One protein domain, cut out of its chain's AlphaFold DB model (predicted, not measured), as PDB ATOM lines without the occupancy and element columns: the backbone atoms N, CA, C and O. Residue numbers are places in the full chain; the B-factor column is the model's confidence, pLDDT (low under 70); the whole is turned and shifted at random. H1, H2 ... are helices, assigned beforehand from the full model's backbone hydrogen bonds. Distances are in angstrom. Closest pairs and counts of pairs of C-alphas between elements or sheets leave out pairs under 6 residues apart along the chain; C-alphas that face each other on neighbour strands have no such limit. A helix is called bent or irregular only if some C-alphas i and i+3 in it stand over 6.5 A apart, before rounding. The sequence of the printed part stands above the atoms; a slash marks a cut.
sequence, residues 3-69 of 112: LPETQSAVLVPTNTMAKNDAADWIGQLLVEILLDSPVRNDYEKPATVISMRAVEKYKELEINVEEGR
ATOM      1  N   LEU A   3      49.247 -14.972  37.844       96.44
ATOM      2  CA  LEU A   3      50.608 -15.420  38.147       96.44
ATOM      3  C   LEU A   3      50.812 -15.385  39.670       96.44
ATOM      4  O   LEU A   3      51.273 -14.373  40.207       96.44
ATOM      5  N   PRO A   4      50.395 -16.443  40.393       96.75
ATOM      6  CA  PRO A   4      50.418 -16.460  41.853       96.75
ATOM      7  C   PRO A   4      51.815 -16.269  42.449       96.75
ATOM      8  O   PRO A   4      51.963 -15.542  43.429       96.75
ATOM      9  N   GLU A   5      52.838 -16.868  41.839       96.25
ATOM     10  CA  GLU A   5      54.229 -16.832  42.305       96.25
ATOM     11  C   GLU A   5      54.797 -15.410  42.305       96.25
ATOM     12  O   GLU A   5      55.595 -15.061  43.172       96.25
ATOM     13  N   THR A   6      54.353 -14.573  41.365       95.44
ATOM     14  CA  THR A   6      54.728 -13.154  41.277       95.44
ATOM     15  C   THR A   6      53.656 -12.224  41.849       95.44
ATOM     16  O   THR A   6      53.752 -11.008  41.688       95.44
ATOM     17  N   GLN A   7      52.618 -12.780  42.490       97.06
ATOM     18  CA  GLN A   7      51.447 -12.065  43.012       97.06
ATOM     19  C   GLN A   7      50.860 -11.055  42.014       97.06
ATOM     20  O   GLN A   7      50.424  -9.966  42.385       97.06
ATOM     21  N   SER A   8      50.868 -11.415  40.732       96.94
ATOM     22  CA  SER A   8      50.536 -10.513  39.634       96.94
ATOM     23  C   SER A   8      49.405 -11.064  38.774       96.94
ATOM     24  O   SER A   8      49.131 -12.265  38.735       96.94
ATOM     25  N   ALA A   9      48.739 -10.170  38.048       97.31
ATOM     26  CA  ALA A   9      47.724 -10.527  37.071       97.31
ATOM     27  C   ALA A   9      47.849  -9.645  35.829       97.31
ATOM     28  O   ALA A   9      48.043  -8.436  35.929       97.31
ATOM     29  N   VAL A  10      47.685 -10.259  34.660       97.62
ATOM     30  CA  VAL A  10      47.606  -9.571  33.367       97.62
ATOM     31  C   VAL A  10      46.173  -9.669  32.859       97.62
ATOM     32  O   VAL A  10      45.647 -10.776  32.693       97.62
ATOM     33  N   LEU A  11      45.541  -8.522  32.609       96.94
ATOM     34  CA  LEU A  11      44.197  -8.424  32.042       96.94
ATOM     35  C   LEU A  11      44.245  -7.622  30.742       96.94
ATOM     36  O   LEU A  11      44.736  -6.496  30.732       96.94
ATOM     37  N   VAL A  12      43.706  -8.194  29.666       95.88
ATOM     38  CA  VAL A  12      43.623  -7.546  28.350       95.88
ATOM     39  C   VAL A  12      42.162  -7.560  27.894       95.88
ATOM     40  O   VAL A  12      41.695  -8.573  27.374       95.88
ATOM     41  N   PRO A  13      41.396  -6.485  28.141       93.69
ATOM     42  CA  PRO A  13      40.013  -6.405  27.693       93.69
ATOM     43  C   PRO A  13      39.940  -6.101  26.192       93.69
ATOM     44  O   PRO A  13      40.686  -5.271  25.677       93.69
ATOM     45  N   THR A  14      38.983  -6.721  25.501       89.75
ATOM     46  CA  THR A  14      38.673  -6.426  24.097       89.75
ATOM     47  C   THR A  14      37.193  -6.129  23.935       89.75
ATOM     48  O   THR A  14      36.348  -6.862  24.441       89.75
ATOM     49  N   ASN A  15      36.874  -5.074  23.193       90.94
ATOM     50  CA  ASN A  15      35.504  -4.639  22.913       90.94
ATOM     51  C   ASN A  15      35.102  -4.838  21.441       90.94
ATOM     52  O   ASN A  15      34.092  -4.300  20.997       90.94
ATOM     53  N   THR A  16      35.905  -5.574  20.675       84.75
ATOM     54  CA  THR A  16      35.648  -5.880  19.267       84.75
ATOM     55  C   THR A  16      35.909  -7.357  19.002       84.75
ATOM     56  O   THR A  16      36.682  -7.999  19.714       84.75
ATOM     57  N   MET A  17      35.268  -7.899  17.964       73.62
ATOM     58  CA  MET A  17      35.645  -9.203  17.428       73.62
ATOM     59  C   MET A  17      36.933  -9.032  16.628       73.62
ATOM     60  O   MET A  17      36.924  -8.510  15.511       73.62
ATOM     61  N   ALA A  18      38.055  -9.423  17.224       68.62
ATOM     62  CA  ALA A  18      39.338  -9.379  16.551       68.62
ATOM     63  C   ALA A  18      39.397 -10.455  15.450       68.62
ATOM     64  O   ALA A  18      38.856 -11.552  15.580       68.62
ATOM     65  N   LYS A  19      40.088 -10.151  14.345       83.88
ATOM     66  CA  LYS A  19      40.379 -11.117  13.263       83.88
ATOM     67  C   LYS A  19      41.352 -12.224  13.706       83.88
ATOM     68  O   LYS A  19      41.747 -13.069  12.917       83.88
ATOM     69  N   ASN A  20      41.781 -12.199  14.956       85.50
ATOM     70  CA  ASN A  20      42.661 -13.154  15.605       85.50
ATOM     71  C   ASN A  20      42.404 -13.089  17.121       85.50
ATOM     72  O   ASN A  20      41.559 -12.321  17.577       85.50
ATOM     73  N   ASP A  21      43.151 -13.858  17.906       87.50
ATOM     74  CA  ASP A  21      43.080 -13.798  19.369       87.50
ATOM     75  C   ASP A  21      43.978 -12.687  19.949       87.50
ATOM     76  O   ASP A  21      44.980 -12.936  20.615       87.50
ATOM     77  N   ALA A  22      43.680 -11.427  19.611       90.00
ATOM     78  CA  ALA A  22      44.515 -10.282  19.989       90.00
ATOM     79  C   ALA A  22      44.727 -10.160  21.509       90.00
ATOM     80  O   ALA A  22      45.822  -9.808  21.947       90.00
ATOM     81  N   ALA A  23      43.689 -10.449  22.303       92.62
ATOM     82  CA  ALA A  23      43.754 -10.390  23.761       92.62
ATOM     83  C   ALA A  23      44.804 -11.359  24.309       92.62
ATOM     84  O   ALA A  23      45.602 -10.985  25.171       92.62
ATOM     85  N   ASP A  24      44.810 -12.585  23.784       92.12
ATOM     86  CA  ASP A  24      45.745 -13.619  24.195       92.12
ATOM     87  C   ASP A  24      47.175 -13.287  23.762       92.12
ATOM     88  O   ASP A  24      48.069 -13.284  24.604       92.12
ATOM     89  N   TRP A  25      47.401 -12.884  22.504       93.81
ATOM     90  CA  TRP A  25      48.742 -12.505  22.028       93.81
ATOM     91  C   TRP A  25      49.367 -11.376  22.854       93.81
ATOM     92  O   TRP A  25      50.528 -11.461  23.257       93.81
ATOM     93  N   ILE A  26      48.591 -10.328  23.146       94.50
ATOM     94  CA  ILE A  26      49.040  -9.219  23.997       94.50
ATOM     95  C   ILE A  26      49.260  -9.709  25.433       94.50
ATOM     96  O   ILE A  26      50.243  -9.334  26.068       94.50
ATOM     97  N   GLY A  27      48.372 -10.563  25.947       95.69
ATOM     98  CA  GLY A  27      48.500 -11.152  27.277       95.69
ATOM     99  C   GLY A  27      49.791 -11.952  27.439       95.69
ATOM    100  O   GLY A  27      50.510 -11.748  28.416       95.69
ATOM    101  N   GLN A  28      50.118 -12.802  26.464       95.56
ATOM    102  CA  GLN A  28      51.349 -13.590  26.444       95.56
ATOM    103  C   GLN A  28      52.593 -12.697  26.368       95.56
ATOM    104  O   GLN A  28      53.516 -12.892  27.154       95.56
ATOM    105  N   LEU A  29      52.593 -11.671  25.508       96.44
ATOM    106  CA  LEU A  29      53.689 -10.699  25.426       96.44
ATOM    107  C   LEU A  29      53.928  -9.983  26.765       96.44
ATOM    108  O   LEU A  29      55.064  -9.851  27.217       96.44
ATOM    109  N   LEU A  30      52.859  -9.530  27.424       96.69
ATOM    110  CA  LEU A  30      52.959  -8.866  28.725       96.69
ATOM    111  C   LEU A  30      53.465  -9.816  29.815       96.69
ATOM    112  O   LEU A  30      54.267  -9.399  30.647       96.69
ATOM    113  N   VAL A  31      53.043 -11.084  29.800       96.62
ATOM    114  CA  VAL A  31      53.570 -12.112  30.709       96.62
ATOM    115  C   VAL A  31      55.053 -12.366  30.457       96.62
ATOM    116  O   VAL A  31      55.828 -12.431  31.406       96.62
ATOM    117  N   GLU A  32      55.468 -12.457  29.196       96.38
ATOM    118  CA  GLU A  32      56.867 -12.658  28.820       96.38
ATOM    119  C   GLU A  32      57.766 -11.514  29.313       96.38
ATOM    120  O   GLU A  32      58.880 -11.746  29.782       96.38
ATOM    121  N   ILE A  33      57.277 -10.272  29.241       95.50
ATOM    122  CA  ILE A  33      57.958  -9.097  29.799       95.50
ATOM    123  C   ILE A  33      57.970  -9.143  31.329       95.50
ATOM    124  O   ILE A  33      59.021  -8.940  31.927       95.50
ATOM    125  N   LEU A  34      56.826  -9.419  31.961       96.44
ATOM    126  CA  LEU A  34      56.686  -9.445  33.419       96.44
ATOM    127  C   LEU A  34      57.603 -10.481  34.081       96.44
ATOM    128  O   LEU A  34      58.129 -10.230  35.162       96.44
ATOM    129  N   LEU A  35      57.773 -11.639  33.444       95.62
ATOM    130  CA  LEU A  35      58.618 -12.729  33.935       95.62
ATOM    131  C   LEU A  35      60.084 -12.611  33.498       95.62
ATOM    132  O   LEU A  35      60.861 -13.514  33.797       95.62
ATOM    133  N   ASP A  36      60.442 -11.539  32.784       95.56
ATOM    134  CA  ASP A  36      61.757 -11.339  32.167       95.56
ATOM    135  C   ASP A  36      62.265 -12.600  31.447       95.56
ATOM    136  O   ASP A  36      63.355 -13.118  31.701       95.56
ATOM    137  N   SER A  37      61.414 -13.155  30.578       95.25
ATOM    138  CA  SER A  37      61.717 -14.413  29.900       95.25
ATOM    139  C   SER A  37      63.019 -14.297  29.092       95.25
ATOM    140  O   SER A  37      63.156 -13.374  28.278       95.25
ATOM    141  N   PRO A  38      63.949 -15.263  29.222       94.56
ATOM    142  CA  PRO A  38      65.181 -15.284  28.436       94.56
ATOM    143  C   PRO A  38      64.929 -15.603  26.954       94.56
ATOM    144  O   PRO A  38      65.809 -15.409  26.118       94.56
ATOM    145  N   VAL A  39      63.736 -16.105  26.622       93.81
ATOM    146  CA  VAL A  39      63.304 -16.406  25.256       93.81
ATOM    147  C   VAL A  39      62.166 -15.463  24.890       93.81
ATOM    148  O   VAL A  39      61.162 -15.401  25.601       93.81
ATOM    149  N   ARG A  40      62.338 -14.748  23.774       93.56
ATOM    150  CA  ARG A  40      61.368 -13.793  23.235       93.56
ATOM    151  C   ARG A  40      60.649 -14.391  22.033       93.56
ATOM    152  O   ARG A  40      61.303 -14.829  21.086       93.56
ATOM    153  N   ASN A  41      59.323 -14.409  22.071       93.88
ATOM    154  CA  ASN A  41      58.496 -14.890  20.973       93.88
ATOM    155  C   ASN A  41      58.126 -13.750  20.019       93.88
ATOM    156  O   ASN A  41      57.839 -12.623  20.423       93.88
ATOM    157  N   ASP A  42      58.075 -14.069  18.729       94.12
ATOM    158  CA  ASP A  42      57.494 -13.192  17.718       94.12
ATOM    159  C   ASP A  42      55.981 -13.433  17.667       94.12
ATOM    160  O   ASP A  42      55.504 -14.347  16.992       94.12
ATOM    161  N   TYR A  43      55.232 -12.635  18.427       93.00
ATOM    162  CA  TYR A  43      53.769 -12.691  18.458       93.00
ATOM    163  C   TYR A  43      53.116 -11.963  17.273       93.00
ATOM    164  O   TYR A  43      51.979 -12.269  16.910       93.00
ATOM    165  N   GLU A  44      53.824 -11.027  16.633       91.81
ATOM    166  CA  GLU A  44      53.309 -10.240  15.507       91.81
ATOM    167  C   GLU A  44      53.074 -11.127  14.284       91.81
ATOM    168  O   GLU A  44      52.024 -11.060  13.633       91.81
ATOM    169  N   LYS A  45      54.031 -12.006  13.986       92.94
ATOM    170  CA  LYS A  45      53.963 -12.906  12.837       92.94
ATOM    171  C   LYS A  45      52.741 -13.839  12.852       92.94
ATOM    172  O   LYS A  45      51.981 -13.806  11.877       92.94
ATOM    173  N   PRO A  46      52.484 -14.660  13.892       90.06
ATOM    174  CA  PRO A  46      51.290 -15.502  13.939       90.06
ATOM    175  C   PRO A  46      50.006 -14.667  13.985       90.06
ATOM    176  O   PRO A  46      49.050 -15.004  13.283       90.06
ATOM    177  N   ALA A  47      49.986 -13.548  14.719       89.88
ATOM    178  CA  ALA A  47      48.828 -12.657  14.773       89.88
ATOM    179  C   ALA A  47      48.448 -12.125  13.380       89.88
ATOM    180  O   ALA A  47      47.265 -12.117  13.022       89.88
ATOM    181  N   THR A  48      49.440 -11.744  12.575       89.94
ATOM    182  CA  THR A  48      49.257 -11.240  11.206       89.94
ATOM    183  C   THR A  48      48.743 -12.330  10.270       89.94
ATOM    184  O   THR A  48      47.740 -12.134   9.582       89.94
ATOM    185  N   VAL A  49      49.374 -13.509  10.279       91.12
ATOM    186  CA  VAL A  49      48.964 -14.650   9.441       91.12
ATOM    187  C   VAL A  49      47.524 -15.069   9.739       91.12
ATOM    188  O   VAL A  49      46.731 -15.268   8.817       91.12
ATOM    189  N   ILE A  50      47.158 -15.163  11.018       89.12
ATOM    190  CA  ILE A  50      45.806 -15.553  11.433       89.12
ATOM    191  C   ILE A  50      44.788 -14.480  11.041       89.12
ATOM    192  O   ILE A  50      43.739 -14.823  10.497       89.12
ATOM    193  N   SER A  51      45.115 -13.199  11.237       88.44
ATOM    194  CA  SER A  51      44.245 -12.077  10.864       88.44
ATOM    195  C   SER A  51      43.901 -12.072   9.373       88.44
ATOM    196  O   SER A  51      42.738 -11.900   9.000       88.44
ATOM    197  N   MET A  52      44.890 -12.335   8.511       87.94
ATOM    198  CA  MET A  52      44.664 -12.465   7.069       87.94
ATOM    199  C   MET A  52      43.761 -13.659   6.742       87.94
ATOM    200  O   MET A  52      42.843 -13.541   5.930       87.94
ATOM    201  N   ARG A  53      43.980 -14.801   7.403       88.38
ATOM    202  CA  ARG A  53      43.230 -16.034   7.141       88.38
ATOM    203  C   ARG A  53      41.801 -16.006   7.684       88.38
ATOM    204  O   ARG A  53      40.950 -16.729   7.176       88.38
ATOM    205  N   ALA A  54      41.511 -15.191   8.695       87.00
ATOM    206  CA  ALA A  54      40.188 -15.146   9.311       87.00
ATOM    207  C   ALA A  54      39.081 -14.749   8.329       87.00
ATOM    208  O   ALA A  54      37.999 -15.322   8.377       87.00
ATOM    209  N   VAL A  55      39.354 -13.822   7.405       81.62
ATOM    210  CA  VAL A  55      38.384 -13.449   6.362       81.62
ATOM    211  C   VAL A  55      38.170 -14.599   5.380       81.62
ATOM    212  O   VAL A  55      37.038 -14.875   4.996       81.62
ATOM    213  N   GLU A  56      39.242 -15.295   5.004       87.56
ATOM    214  CA  GLU A  56      39.157 -16.410   4.059       87.56
ATOM    215  C   GLU A  56      38.401 -17.602   4.648       87.56
ATOM    216  O   GLU A  56      37.584 -18.203   3.961       87.56
ATOM    217  N   LYS A  57      38.555 -17.864   5.951       85.75
ATOM    218  CA  LYS A  57      37.789 -18.902   6.654       85.75
ATOM    219  C   LYS A  57      36.277 -18.729   6.535       85.75
ATOM    220  O   LYS A  57      35.573 -19.729   6.477       85.75
ATOM    221  N   TYR A  58      35.768 -17.496   6.514       84.44
ATOM    222  CA  TYR A  58      34.331 -17.276   6.330       84.44
ATOM    223  C   TYR A  58      33.871 -17.651   4.918       84.44
ATOM    224  O   TYR A  58      32.799 -18.227   4.772       84.44
ATOM    225  N   LYS A  59      34.699 -17.400   3.896       88.56
ATOM    226  CA  LYS A  59      34.410 -17.836   2.524       88.56
ATOM    227  C   LYS A  59      34.510 -19.352   2.379       88.56
ATOM    228  O   LYS A  59      33.633 -19.973   1.794       88.56
ATOM    229  N   GLU A  60      35.555 -19.956   2.943       92.06
ATOM    230  CA  GLU A  60      35.705 -21.415   2.986       92.06
ATOM    231  C   GLU A  60      34.506 -22.061   3.694       92.06
ATOM    232  O   GLU A  60      34.001 -23.084   3.246       92.06
ATOM    233  N   LEU A  61      34.017 -21.461   4.787       89.44
ATOM    234  CA  LEU A  61      32.822 -21.927   5.486       89.44
ATOM    235  C   LEU A  61      31.582 -21.869   4.589       89.44
ATOM    236  O   LEU A  61      30.836 -22.840   4.562       89.44
ATOM    237  N   GLU A  62      31.372 -20.777   3.855       90.31
ATOM    238  CA  GLU A  62      30.255 -20.651   2.911       90.31
ATOM    239  C   GLU A  62      30.294 -21.751   1.841       90.31
ATOM    240  O   GLU A  62      29.293 -22.433   1.624       90.31
ATOM    241  N   ILE A  63      31.467 -21.994   1.249       91.69
ATOM    242  CA  ILE A  63      31.670 -23.068   0.267       91.69
ATOM    243  C   ILE A  63      31.368 -24.433   0.892       91.69
ATOM    244  O   ILE A  63      30.574 -25.192   0.346       91.69
ATOM    245  N   ASN A  64      31.940 -24.731   2.061       90.38
ATOM    246  CA  ASN A  64      31.729 -26.007   2.750       90.38
ATOM    247  C   ASN A  64      30.259 -26.228   3.137       90.38
ATOM    248  O   ASN A  64      29.781 -27.361   3.123       90.38
ATOM    249  N   VAL A  65      29.539 -25.163   3.501       89.31
ATOM    250  CA  VAL A  65      28.101 -25.226   3.794       89.31
ATOM    251  C   VAL A  65      27.314 -25.563   2.532       89.31
ATOM    252  O   VAL A  65      26.405 -26.390   2.599       89.31
ATOM    253  N   GLU A  66      27.662 -24.970   1.389       87.94
ATOM    254  CA  GLU A  66      26.968 -25.236   0.128       87.94
ATOM    255  C   GLU A  66      27.299 -26.628  -0.431       87.94
ATOM    256  O   GLU A  66      26.395 -27.362  -0.820       87.94
ATOM    257  N   GLU A  67      28.566 -27.047  -0.396       87.38
ATOM    258  CA  GLU A  67      28.988 -28.400  -0.792       87.38
ATOM    259  C   GLU A  67      28.401 -29.478   0.127       87.38
ATOM    260  O   GLU A  67      27.979 -30.544  -0.327       87.38
ATOM    261  N   GLY A  68      28.344 -29.196   1.430       82.56
ATOM    262  CA  GLY A  68      27.765 -30.076   2.441       82.56
ATOM    263  C   GLY A  68      26.237 -30.143   2.402       82.56
ATOM    264  O   GLY A  68      25.645 -30.974   3.098       82.56
ATOM    265  N   ARG A  69      25.574 -29.305   1.594       82.12
ATOM    266  CA  ARG A  69      24.120 -29.305   1.425       82.12
ATOM    267  C   ARG A  69      23.689 -30.525   0.601       82.12
ATOM    268  O   ARG A  69      23.400 -30.449  -0.590       82.12
TER     269      ARG A  69
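What this domain is: This is residues 3 to 69 of the 112 residues of an uncharacterized protein of Clohesyomyces aquaticus (UniProt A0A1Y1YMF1). The printed part runs back and forth in three passes: a long stretch with no named element, residues 3 to 21, then H1 coming back beside it, then the longer H2 running the opposite way to H1. The far part of H2, with the last two residues, sticks out as an arm, residues 56 to 69, and makes much of the length. The printed part has 67 residues with two named helices, H1 then H2, and no named strand; its class is all helix. It is only just extended, close to loose, with a radius of gyration of the C-alphas of 16.7 A and spans of 53 by 23 by 19 A.

How they stand to each other: H1, residues 22 to 34, and H2, residues 44 to 67, are close but not clearly touching, with 2 pairs of C-alphas within 8 A. Their closest C-alphas, those of Ala 22 and Ala 47, are 7.2 A apart. The two helices run opposite ways at a shallow tilt of 24 degrees. H2 has a kink of 39 degrees near residue 56. In H1 every O i to N i+4 pair is within hydrogen-bond range; in H2 16 of 20 are.

Where its parts are: Residues 3 to 21 come first. H1 begins at C-alpha 22, (44.515, -10.282, 19.989), and measures 18.1 A from first to last C-alpha. H2 measures 34.5 A, from C-alpha 44 at (53.309, -10.240, 15.507) to C-alpha 67 at (28.988, -28.400, -0.792). It is neither bent nor irregular, but only just: C-alphas 52 and 55 are 6.4 A apart.

The domain as a whole: The C-alphas of Thr 6 and Arg 69, the two farthest apart, are 52.8 A apart. Residues 56 to 69, of which 56 to 67 belong to H2, stand free. The link from H1 to H2 is short, with 9 residues. The printed part has no cut. Its mean pLDDT is 91.1, and residue 18 is under 70.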